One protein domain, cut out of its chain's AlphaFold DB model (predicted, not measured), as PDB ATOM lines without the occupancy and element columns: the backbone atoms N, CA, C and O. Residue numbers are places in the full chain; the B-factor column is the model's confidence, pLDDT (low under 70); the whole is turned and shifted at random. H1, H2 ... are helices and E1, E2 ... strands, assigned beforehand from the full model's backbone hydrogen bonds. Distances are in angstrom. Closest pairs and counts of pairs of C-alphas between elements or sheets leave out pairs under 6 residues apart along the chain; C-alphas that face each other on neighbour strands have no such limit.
ATOM      1  N   SER A   2     238.090  93.406 132.280       64.50
ATOM      2  CA  SER A   2     238.896  93.823 133.456       64.50
ATOM      3  C   SER A   2     240.395  93.628 133.225       64.50
ATOM      4  O   SER A   2     241.120  94.599 133.161       64.50
ATOM      5  N   VAL A   3     240.811  92.414 132.852       64.50
ATOM      6  CA  VAL A   3     242.222  92.089 132.560       64.50
ATOM      7  C   VAL A   3     242.848  92.961 131.459       64.50
ATOM      8  O   VAL A   3     244.050  93.202 131.482       64.50
ATOM      9  N   LEU A   4     242.059  93.421 130.477       73.56
ATOM     10  CA  LEU A   4     242.573  94.298 129.421       73.56
ATOM     11  C   LEU A   4     242.780  95.718 129.950       73.56
ATOM     12  O   LEU A   4     243.827  96.299 129.701       73.56
ATOM     13  N   ASN A   5     241.810  96.257 130.688       76.38
ATOM     14  CA  ASN A   5     241.966  97.565 131.314       76.38
ATOM     15  C   ASN A   5     243.099  97.546 132.341       76.38
ATOM     16  O   ASN A   5     243.965  98.400 132.251       76.38
ATOM     17  N   ASP A   6     243.186  96.513 133.184       77.44
ATOM     18  CA  ASP A   6     244.279  96.345 134.147       77.44
ATOM     19  C   ASP A   6     245.645  96.341 133.434       77.44
ATOM     20  O   ASP A   6     246.587  97.010 133.851       77.44
ATOM     21  N   PHE A   7     245.764  95.621 132.310       78.81
ATOM     22  CA  PHE A   7     246.990  95.630 131.510       78.81
ATOM     23  C   PHE A   7     247.304  97.020 130.943       78.81
ATOM     24  O   PHE A   7     248.459  97.448 130.960       78.81
ATOM     25  N   MET A   8     246.297  97.704 130.400       80.62
ATOM     26  CA  MET A   8     246.478  99.010 129.772       80.62
ATOM     27  C   MET A   8     246.801 100.098 130.803       80.62
ATOM     28  O   MET A   8     247.650 100.939 130.527       80.62
ATOM     29  N   GLU A   9     246.219 100.041 132.000       83.88
ATOM     30  CA  GLU A   9     246.554 100.910 133.136       83.88
ATOM     31  C   GLU A   9     248.004 100.689 133.591       83.88
ATOM     32  O   GLU A   9     248.756 101.640 133.801       83.88
ATOM     33  N   GLU A  10     248.453  99.435 133.655       80.88
ATOM     34  CA  GLU A  10     249.851  99.098 133.946       80.88
ATOM     35  C   GLU A  10     250.815  99.585 132.848       80.88
ATOM     36  O   GLU A  10     251.953  99.984 133.125       80.88
ATOM     37  N   TRP A  11     250.380  99.571 131.586       85.81
ATOM     38  CA  TRP A  11     251.136 100.157 130.480       85.81
ATOM     39  C   TRP A  11     251.222 101.670 130.576       85.81
ATOM     40  O   TRP A  11     252.329 102.206 130.472       85.81
ATOM     41  N   GLU A  12     250.113 102.345 130.866       83.56
ATOM     42  CA  GLU A  12     250.114 103.783 131.112       83.56
ATOM     43  C   GLU A  12     250.997 104.147 132.307       83.56
ATOM     44  O   GLU A  12     251.736 105.124 132.239       83.56
ATOM     45  N   ALA A  13     251.043 103.321 133.354       86.81
ATOM     46  CA  ALA A  13     251.954 103.500 134.486       86.81
ATOM     47  C   ALA A  13     253.448 103.326 134.127       86.81
ATOM     48  O   ALA A  13     254.323 103.583 134.954       86.81
ATOM     49  N   GLY A  14     253.771 102.911 132.896       82.94
ATOM     50  CA  GLY A  14     255.140 102.752 132.412       82.94
ATOM     51  C   GLY A  14     255.782 101.409 132.764       82.94
ATOM     52  O   GLY A  14     256.992 101.250 132.597       82.94
ATOM     53  N   ASN A  15     254.997 100.416 133.198       77.25
ATOM     54  CA  ASN A  15     255.510  99.118 133.649       77.25
ATOM     55  C   ASN A  15     255.958  98.183 132.507       77.25
ATOM     56  O   ASN A  15     256.426  97.068 132.774       77.25
ATOM     57  N   PHE A  16     255.851  98.630 131.249       75.94
ATOM     58  CA  PHE A  16     256.284  97.912 130.046       75.94
ATOM     59  C   PHE A  16     257.133  98.800 129.112       75.94
ATOM     60  O   PHE A  16     256.737  99.063 127.976       75.94
ATOM     61  N   PRO A  17     258.328  99.243 129.541       76.75
ATOM     62  CA  PRO A  17     259.134 100.217 128.794       76.75
ATOM     63  C   PRO A  17     259.634  99.714 127.428       76.75
ATOM     64  O   PRO A  17     260.006 100.517 126.582       76.75
ATOM     65  N   ASN A  18     259.622  98.396 127.203       77.88
ATOM     66  CA  ASN A  18     260.081  97.764 125.963       77.88
ATOM     67  C   ASN A  18     258.929  97.285 125.059       77.88
ATOM     68  O   ASN A  18     259.184  96.631 124.050       77.88
ATOM     69  N   LEU A  19     257.665  97.537 125.425       74.19
ATOM     70  CA  LEU A  19     256.530  97.117 124.605       74.19
ATOM     71  C   LEU A  19     256.390  98.056 123.406       74.19
ATOM     72  O   LEU A  19     255.911  99.177 123.542       74.19
ATOM     73  N   GLN A  20     256.812  97.582 122.238       72.19
ATOM     74  CA  GLN A  20     256.740  98.342 120.988       72.19
ATOM     75  C   GLN A  20     255.427  98.110 120.236       72.19
ATOM     76  O   GLN A  20     254.959  98.991 119.522       72.19
ATOM     77  N   TYR A  21     254.825  96.931 120.400       75.88
ATOM     78  CA  TYR A  21     253.586  96.553 119.736       75.88
ATOM     79  C   TYR A  21     252.812  95.546 120.579       75.88
ATOM     80  O   TYR A  21     253.391  94.616 121.145       75.88
ATOM     81  N   MET A  22     251.494  95.711 120.628       71.81
ATOM     82  CA  MET A  22     250.584  94.749 121.222       71.81
ATOM     83  C   MET A  22     249.334  94.665 120.362       71.81
ATOM     84  O   MET A  22     248.689  95.672 120.089       71.81
ATOM     85  N   HIS A  23     248.981  93.448 119.972       69.00
ATOM     86  CA  HIS A  23     247.725  93.162 119.305       69.00
ATOM     87  C   HIS A  23     246.954  92.144 120.126       69.00
ATOM     88  O   HIS A  23     247.518  91.161 120.607       69.00
ATOM     89  N   ILE A  24     245.667  92.410 120.329       62.25
ATOM     90  CA  ILE A  24     244.804  91.585 121.166       62.25
ATOM     91  C   ILE A  24     243.608  91.169 120.329       62.25
ATOM     92  O   ILE A  24     242.609  91.878 120.232       62.25
ATOM     93  N   GLY A  25     243.718  89.992 119.719       59.00
ATOM     94  CA  GLY A  25     242.621  89.353 119.013       59.00
ATOM     95  C   GLY A  25     241.859  88.361 119.882       59.00
ATOM     96  O   GLY A  25     242.462  87.427 120.403       59.00
ATOM     97  N   SER A  26     240.528  88.469 119.980       55.19
ATOM     98  CA  SER A  26     239.728  87.462 120.700       55.19
ATOM     99  C   SER A  26     238.389  87.119 120.057       55.19
ATOM    100  O   SER A  26     237.588  87.991 119.707       55.19
ATOM    101  N   ASP A  27     238.128  85.802 119.980       48.81
ATOM    102  CA  ASP A  27     236.888  85.233 119.445       48.81
ATOM    103  C   ASP A  27     235.647  85.539 120.301       48.81
ATOM    104  O   ASP A  27     234.498  85.393 119.880       48.81
ATOM    105  N   SER A  28     235.895  85.969 121.531       50.22
ATOM    106  CA  SER A  28     234.911  86.086 122.604       50.22
ATOM    107  C   SER A  28     234.753  87.525 123.082       50.22
ATOM    108  O   SER A  28     233.988  87.788 124.007       50.22
ATOM    109  N   PHE A  29     235.480  88.466 122.475       60.34
ATOM    110  CA  PHE A  29     235.354  89.884 122.780       60.34
ATOM    111  C   PHE A  29     234.053  90.424 122.175       60.34
ATOM    112  O   PHE A  29     233.999  90.975 121.075       60.34
ATOM    113  N   HIS A  30     232.959  90.215 122.906       57.97
ATOM    114  CA  HIS A  30     231.662  90.806 122.612       57.97
ATOM    115  C   HIS A  30     231.647  92.255 123.108       57.97
ATOM    116  O   HIS A  30     231.137  92.564 124.181       57.97
ATOM    117  N   TRP A  31     232.203  93.158 122.301       59.50
ATOM    118  CA  TRP A  31     232.251  94.599 122.580       59.50
ATOM    119  C   TRP A  31     230.877  95.273 122.703       59.50
ATOM    120  O   TRP A  31     230.803  96.406 123.146       59.50
ATOM    121  N   TYR A  32     229.780  94.594 122.353       60.50
ATOM    122  CA  TYR A  32     228.422  95.110 122.577       60.50
ATOM    123  C   TYR A  32     228.062  95.269 124.064       60.50
ATOM    124  O   TYR A  32     227.063  95.903 124.371       60.50
ATOM    125  N   TRP A  33     228.850  94.681 124.967       54.75
ATOM    126  CA  TRP A  33     228.587  94.667 126.409       54.75
ATOM    127  C   TRP A  33     229.504  95.600 127.203       54.75
ATOM    128  O   TRP A  33     229.333  95.729 128.411       54.75
ATOM    129  N   TYR A  34     230.491  96.220 126.552       62.72
ATOM    130  CA  TYR A  34     231.476  97.064 127.219       62.72
ATOM    131  C   TYR A  34     231.811  98.266 126.353       62.72
ATOM    132  O   TYR A  34     232.271  98.116 125.220       62.72
ATOM    133  N   ASP A  35     231.625  99.454 126.915       64.50
ATOM    134  CA  ASP A  35     231.672 100.667 126.113       64.50
ATOM    135  C   ASP A  35     233.085 101.213 125.904       64.50
ATOM    136  O   ASP A  35     233.256 101.971 124.951       64.50
ATOM    137  N   GLN A  36     234.078 100.888 126.755       83.25
ATOM    138  CA  GLN A  36     235.360 101.616 126.792       83.25
ATOM    139  C   GLN A  36     236.596 100.776 127.189       83.25
ATOM    140  O   GLN A  36     236.501  99.903 128.052       83.25
ATOM    141  N   VAL A  37     237.760 101.096 126.602       78.69
ATOM    142  CA  VAL A  37     239.113 100.730 127.090       78.69
ATOM    143  C   VAL A  37     239.896 102.008 127.335       78.69
ATOM    144  O   VAL A  37     239.942 102.852 126.445       78.69
ATOM    145  N   LEU A  38     240.476 102.167 128.530       80.56
ATOM    146  CA  LEU A  38     241.110 103.428 128.961       80.56
ATOM    147  C   LEU A  38     240.208 104.663 128.747       80.56
ATOM    148  O   LEU A  38     240.659 105.734 128.358       80.56
ATOM    149  N   GLY A  39     238.895 104.503 128.915       86.75
ATOM    150  CA  GLY A  39     237.923 105.570 128.651       86.75
ATOM    151  C   GLY A  39     237.558 105.784 127.172       86.75
ATOM    152  O   GLY A  39     236.576 106.467 126.892       86.75
ATOM    153  N   PHE A  40     238.264 105.162 126.221       84.06
ATOM    154  CA  PHE A  40     237.985 105.297 124.789       84.06
ATOM    155  C   PHE A  40     236.922 104.317 124.316       84.06
ATOM    156  O   PHE A  40     237.030 103.104 124.514       84.06
ATOM    157  N   LYS A  41     235.911 104.835 123.621       86.38
ATOM    158  CA  LYS A  41     234.837 104.055 123.017       86.38
ATOM    159  C   LYS A  41     235.272 103.383 121.727       86.38
ATOM    160  O   LYS A  41     236.143 103.841 120.991       86.38
ATOM    161  N   ARG A  42     234.553 102.311 121.384       80.19
ATOM    162  CA  ARG A  42     234.765 101.533 120.154       80.19
ATOM    163  C   ARG A  42     234.913 102.405 118.904       80.19
ATOM    164  O   ARG A  42     235.823 102.189 118.114       80.19
ATOM    165  N   HIS A  43     234.000 103.347 118.687       82.75
ATOM    166  CA  HIS A  43     234.000 104.166 117.473       82.75
ATOM    167  C   HIS A  43     235.166 105.164 117.427       82.75
ATOM    168  O   HIS A  43     235.606 105.507 116.335       82.75
ATOM    169  N   GLU A  44     235.700 105.571 118.580       82.69
ATOM    170  CA  GLU A  44     236.883 106.435 118.681       82.69
ATOM    171  C   GLU A  44     238.138 105.663 118.255       82.69
ATOM    172  O   GLU A  44     238.904 106.133 117.421       82.69
ATOM    173  N   MET A  45     238.272 104.409 118.697       81.19
ATOM    174  CA  MET A  45     239.360 103.506 118.284       81.19
ATOM    175  C   MET A  45     239.250 102.999 116.832       81.19
ATOM    176  O   MET A  45     240.194 102.406 116.313       81.19
ATOM    177  N   ASN A  46     238.098 103.201 116.180       77.06
ATOM    178  CA  ASN A  46     237.827 102.818 114.786       77.06
ATOM    179  C   ASN A  46     237.885 104.011 113.816       77.06
ATOM    180  O   ASN A  46     237.475 103.871 112.659       77.06
ATOM    181  N   GLN A  47     238.335 105.189 114.261       76.19
ATOM    182  CA  GLN A  47     238.455 106.340 113.370       76.19
ATOM    183  C   GLN A  47     239.453 106.034 112.252       76.19
ATOM    184  O   GLN A  47     240.598 105.671 112.514       76.19
ATOM    185  N   VAL A  48     239.005 106.176 111.002       71.88
ATOM    186  CA  VAL A  48     239.854 106.014 109.818       71.88
ATOM    187  C   VAL A  48     240.823 107.192 109.789       71.88
ATOM    188  O   VAL A  48     240.420 108.327 109.550       71.88
ATOM    189  N   GLY A  49     242.089 106.917 110.088       71.69
ATOM    190  CA  GLY A  49     243.148 107.918 110.165       71.69
ATOM    191  C   GLY A  49     244.291 107.641 109.194       71.69
ATOM    192  O   GLY A  49     244.204 106.788 108.310       71.69
ATOM    193  N   VAL A  50     245.383 108.383 109.373       72.44
ATOM    194  CA  VAL A  50     246.618 108.223 108.597       72.44
ATOM    195  C   VAL A  50     247.147 106.796 108.753       72.44
ATOM    196  O   VAL A  50     247.252 106.292 109.871       72.44
ATOM    197  N   SER A  51     247.496 106.158 107.632       77.25
ATOM    198  CA  SER A  51     248.195 104.873 107.641       77.25
ATOM    199  C   SER A  51     249.603 105.061 108.207       77.25
ATOM    200  O   SER A  51     250.379 105.870 107.694       77.25
ATOM    201  N   ARG A  52     249.924 104.344 109.282       77.75
ATOM    202  CA  ARG A  52     251.224 104.356 109.954       77.75
ATOM    203  C   ARG A  52     251.824 102.961 109.845       77.75
ATOM    204  O   ARG A  52     251.228 102.000 110.315       77.75
ATOM    205  N   ARG A  53     253.018 102.846 109.267       79.00
ATOM    206  CA  ARG A  53     253.798 101.605 109.302       79.00
ATOM    207  C   ARG A  53     254.710 101.623 110.522       79.00
ATOM    208  O   ARG A  53     255.639 102.426 110.577       79.00
ATOM    209  N   LEU A  54     254.461 100.738 111.481       73.69
ATOM    210  CA  LEU A  54     255.372 100.479 112.589       73.69
ATOM    211  C   LEU A  54     256.372  99.408 112.157       73.69
ATOM    212  O   LEU A  54     255.977  98.283 111.870       73.69
ATOM    213  N   VAL A  55     257.657  99.744 112.115       73.31
ATOM    214  CA  VAL A  55     258.735  98.769 111.908       73.31
ATOM    215  C   VAL A  55     259.229  98.344 113.289       73.31
ATOM    216  O   VAL A  55     259.800  99.162 114.006       73.31
ATOM    217  N   ILE A  56     258.939  97.103 113.678       64.62
ATOM    218  CA  ILE A  56     259.318  96.535 114.981       64.62
ATOM    219  C   ILE A  56     260.759  96.018 114.903       64.62
ATOM    220  O   ILE A  56     261.566  96.272 115.793       64.62
ATOM    221  N   ASP A  57     261.104  95.357 113.797       70.94
ATOM    222  CA  ASP A  57     262.473  94.966 113.467       70.94
ATOM    223  C   ASP A  57     262.674  94.867 111.941       70.94
ATOM    224  O   ASP A  57     261.785  95.212 111.160       70.94
ATOM    225  N   GLU A  58     263.857  94.415 111.507       65.31
ATOM    226  CA  GLU A  58     264.218  94.255 110.088       65.31
ATOM    227  C   GLU A  58     263.261  93.343 109.289       65.31
ATOM    228  O   GLU A  58     263.209  93.441 108.064       65.31
ATOM    229  N   ASN A  59     262.485  92.493 109.965       56.75
ATOM    230  CA  ASN A  59     261.623  91.472 109.375       56.75
ATOM    231  C   ASN A  59     260.137  91.621 109.749       56.75
ATOM    232  O   ASN A  59     259.294  90.967 109.131       56.75
ATOM    233  N   LEU A  60     259.797  92.453 110.736       57.38
ATOM    234  CA  LEU A  60     258.437  92.634 111.228       57.38
ATOM    235  C   LEU A  60     258.005  94.097 111.123       57.38
ATOM    236  O   LEU A  60     258.511  94.978 111.820       57.38
ATOM    237  N   SER A  61     256.999  94.336 110.285       71.00
ATOM    238  CA  SER A  61     256.303  95.618 110.220       71.00
ATOM    239  C   SER A  61     254.799  95.421 110.309       71.00
ATOM    240  O   SER A  61     254.269  94.448 109.774       71.00
ATOM    241  N   VAL A  62     254.128  96.349 110.981       71.12
ATOM    242  CA  VAL A  62     252.677  96.365 111.134       71.12
ATOM    243  C   VAL A  62     252.147  97.657 110.540       71.12
ATOM    244  O   VAL A  62     252.526  98.748 110.963       71.12
ATOM    245  N   ASP A  63     251.255  97.530 109.564       74.81
ATOM    246  CA  ASP A  63     250.540  98.661 108.989       74.81
ATOM    247  C   ASP A  63     249.276  98.920 109.825       74.81
ATOM    248  O   ASP A  63     248.350  98.114 109.855       74.81
ATOM    249  N   CYS A  64     249.258 100.045 110.537       72.44
ATOM    250  CA  CYS A  64     248.135 100.517 111.342       72.44
ATOM    251  C   CYS A  64     247.366 101.584 110.552       72.44
ATOM    252  O   CYS A  64     247.964 102.485 109.968       72.44
ATOM    253  N   THR A  65     246.040 101.519 110.535       75.12
ATOM    254  CA  THR A  65     245.173 102.469 109.815       75.12
ATOM    255  C   THR A  65     244.150 103.083 110.763       75.12
ATOM    256  O   THR A  65     243.060 102.554 110.955       75.12
ATOM    257  N   GLY A  66     244.496 104.231 111.349       81.06
ATOM    258  CA  GLY A  66     243.666 104.885 112.364       81.06
ATOM    259  C   GLY A  66     244.029 104.511 113.801       81.06
ATOM    260  O   GLY A  66     245.166 104.134 114.074       81.06
ATOM    261  N   GLY A  67     243.064 104.647 114.712       83.12
ATOM    262  CA  GLY A  67     243.244 104.440 116.155       83.12
ATOM    263  C   GLY A  67     243.345 105.737 116.965       83.12
ATOM    264  O   GLY A  67     243.310 106.836 116.413       83.12
ATOM    265  N   VAL A  68     243.448 105.594 118.288       84.31
ATOM    266  CA  VAL A  68     243.627 106.699 119.242       84.31
ATOM    267  C   VAL A  68     245.060 106.724 119.754       84.31
ATOM    268  O   VAL A  68     245.623 105.685 120.097       84.31
ATOM    269  N   ASP A  69     245.662 107.909 119.796       87.06
ATOM    270  CA  ASP A  69     246.986 108.080 120.385       87.06
ATOM    271  C   ASP A  69     246.864 108.118 121.913       87.06
ATOM    272  O   ASP A  69     246.099 108.905 122.469       87.06
ATOM    273  N   ILE A  70     247.629 107.259 122.581       86.12
ATOM    274  CA  ILE A  70     247.732 107.167 124.038       86.12
ATOM    275  C   ILE A  70     249.177 107.417 124.464       86.12
ATOM    276  O   ILE A  70     250.118 107.221 123.684       86.12
ATOM    277  N   GLN A  71     249.372 107.868 125.698       88.69
ATOM    278  CA  GLN A  71     250.696 108.180 126.223       88.69
ATOM    279  C   GLN A  71     250.841 107.661 127.650       88.69
ATOM    280  O   GLN A  71     250.048 107.998 128.522       88.69
ATOM    281  N   ALA A  72     251.887 106.877 127.884       87.19
ATOM    282  CA  ALA A  72     252.258 106.430 129.215       87.19
ATOM    283  C   ALA A  72     252.936 107.554 130.022       87.19
ATOM    284  O   ALA A  72     253.530 108.480 129.464       87.19
ATOM    285  N   VAL A  73     252.917 107.438 131.352       88.12
ATOM    286  CA  VAL A  73     253.523 108.364 132.328       88.12
ATOM    287  C   VAL A  73     255.022 108.554 132.086       88.12
ATOM    288  O   VAL A  73     255.564 109.633 132.314       88.12
ATOM    289  N   ASN A  74     255.701 107.529 131.568       82.81
ATOM    290  CA  ASN A  74     257.116 107.596 131.196       82.81
ATOM    291  C   ASN A  74     257.376 108.322 129.855       82.81
ATOM    292  O   ASN A  74     258.516 108.383 129.400       82.81
ATOM    293  N   GLY A  75     256.335 108.858 129.214       88.06
ATOM    294  CA  GLY A  75     256.408 109.627 127.977       88.06
ATOM    295  C   GLY A  75     256.295 108.803 126.693       88.06
ATOM    296  O   GLY A  75     256.194 109.411 125.624       88.06
ATOM    297  N   ILE A  76     256.266 107.466 126.768       83.31
ATOM    298  CA  ILE A  76     256.097 106.590 125.598       83.31
ATOM    299  C   ILE A  76     254.719 106.828 124.979       83.31
ATOM    300  O   ILE A  76     253.702 106.776 125.665       83.31
ATOM    301  N   LYS A  77     254.688 107.072 123.668       85.38
ATOM    302  CA  LYS A  77     253.454 107.220 122.890       85.38
ATOM    303  C   LYS A  77     253.146 105.922 122.157       85.38
ATOM    304  O   LYS A  77     254.054 105.304 121.606       85.38
ATOM    305  N   ALA A  78     251.876 105.551 122.108       85.00
ATOM    306  CA  ALA A  78     251.388 104.433 121.316       85.00
ATOM    307  C   ALA A  78     250.101 104.816 120.590       85.00
ATOM    308  O   ALA A  78     249.430 105.779 120.952       85.00
ATOM    309  N   THR A  79     249.753 104.040 119.570       83.06
ATOM    310  CA  THR A  79     248.459 104.140 118.898       83.06
ATOM    311  C   THR A  79     247.665 102.890 119.227       83.06
ATOM    312  O   THR A  79     248.067 101.781 118.880       83.06
ATOM    313  N   MET A  80     246.541 103.067 119.910       82.94
ATOM    314  CA  MET A  80     245.590 102.005 120.189       82.94
ATOM    315  C   MET A  80     244.567 101.964 119.058       82.94
ATOM    316  O   MET A  80     243.702 102.832 118.935       82.94
ATOM    317  N   GLN A  81     244.677 100.948 118.211       78.62
ATOM    318  CA  GLN A  81     243.737 100.709 117.127       78.62
ATOM    319  C   GLN A  81     242.890  99.481 117.436       78.62
ATOM    320  O   GLN A  81     243.386  98.467 117.926       78.62
ATOM    321  N   MET A  82     241.607  99.560 117.094       70.75
ATOM    322  CA  MET A  82     240.757  98.387 117.073       70.75
ATOM    323  C   MET A  82     240.711  97.810 115.662       70.75
ATOM    324  O   MET A  82     240.098  98.393 114.768       70.75
ATOM    325  N   ASP A  83     241.339  96.654 115.466       63.62
ATOM    326  CA  ASP A  83     241.161  95.913 114.224       63.62
ATOM    327  C   ASP A  83     239.724  95.362 114.166       63.62
ATOM    328  O   ASP A  83     239.218  94.758 115.123       63.62
ATOM    329  N   ARG A  84     239.040  95.577 113.034       53.50
ATOM    330  CA  ARG A  84     237.676  95.079 112.793       53.50
ATOM    331  C   ARG A  84     237.615  93.552 112.793       53.50
ATOM    332  O   ARG A  84     236.523  93.002 112.936       53.50
ATOM    333  N   GLU A  85     238.760  92.880 112.710       50.81
ATOM    334  CA  GLU A  85     238.851  91.426 112.688       50.81
ATOM    335  C   GLU A  85     239.909  90.865 113.655       50.81
ATOM    336  O   GLU A  85     240.667  89.949 113.327       50.81
ATOM    337  N   SER A  86     239.953  91.384 114.882       44.25
ATOM    338  CA  SER A  86     240.770  90.810 115.958       44.25
ATOM    339  C   SER A  86     240.397  89.331 116.138       44.25
ATOM    340  O   SER A  86     239.206  89.099 116.346       44.25
ATOM    341  N   ARG A  87     241.347  88.374 116.077       49.25
ATOM    342  CA  ARG A  87     241.254  86.993 116.628       49.25
ATOM    343  C   ARG A  87     242.515  86.160 116.339       49.25
ATOM    344  O   ARG A  87     242.548  85.533 115.288       49.25
ATOM    345  N   ASN A  88     243.496  86.079 117.255       51.41
ATOM    346  CA  ASN A  88     244.474  84.973 117.280       51.41
ATOM    347  C   ASN A  88     245.249  84.828 118.604       51.41
ATOM    348  O   ASN A  88     246.073  85.658 118.965       51.41
TER     349      ASN A  88
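What this domain is: This is residues 2 to 88 of the 368 residues of an uncharacterized protein of Caenorhabditis brenneri (UniProt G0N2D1). There is little regular structure: strand hairpin E3-E4 sits between helix H1 and hairpin E1-E2, and residues 13 to 41 loop from H1 to H2. The printed part has 87 residues, 33 in two named helices, then four strands; class mixed, with two antiparallel sheets. It is compact, radius of gyration of the C-alphas 13.1 A, spanning 38 by 26 by 24 A.

Where its parts are: Find C-alpha 2 at (238.896, 93.823, 133.456); H1 runs 15.2 A to residue 12. H2 spans 42 to 45, E1 51 to 55, E2 61 to 65, E3 68 to 71, and E4 77 to 80, ending at (245.590, 102.005, 120.189).

How they stand to each other: In hairpin E3-E4, N 70 and O 78 are within hydrogen-bond range, 2.8 A; in hairpin E1-E2, N 52 and O 64 are, 2.8 A. E2 and E4 are only just apart, at 8.4 A. In H1 every O i to N i+4 pair is within range.

The domain as a whole: The printed part has no cut, H1 to H2 is a long link, and pLDDT is under 70 at, among others, residues 23 to 35.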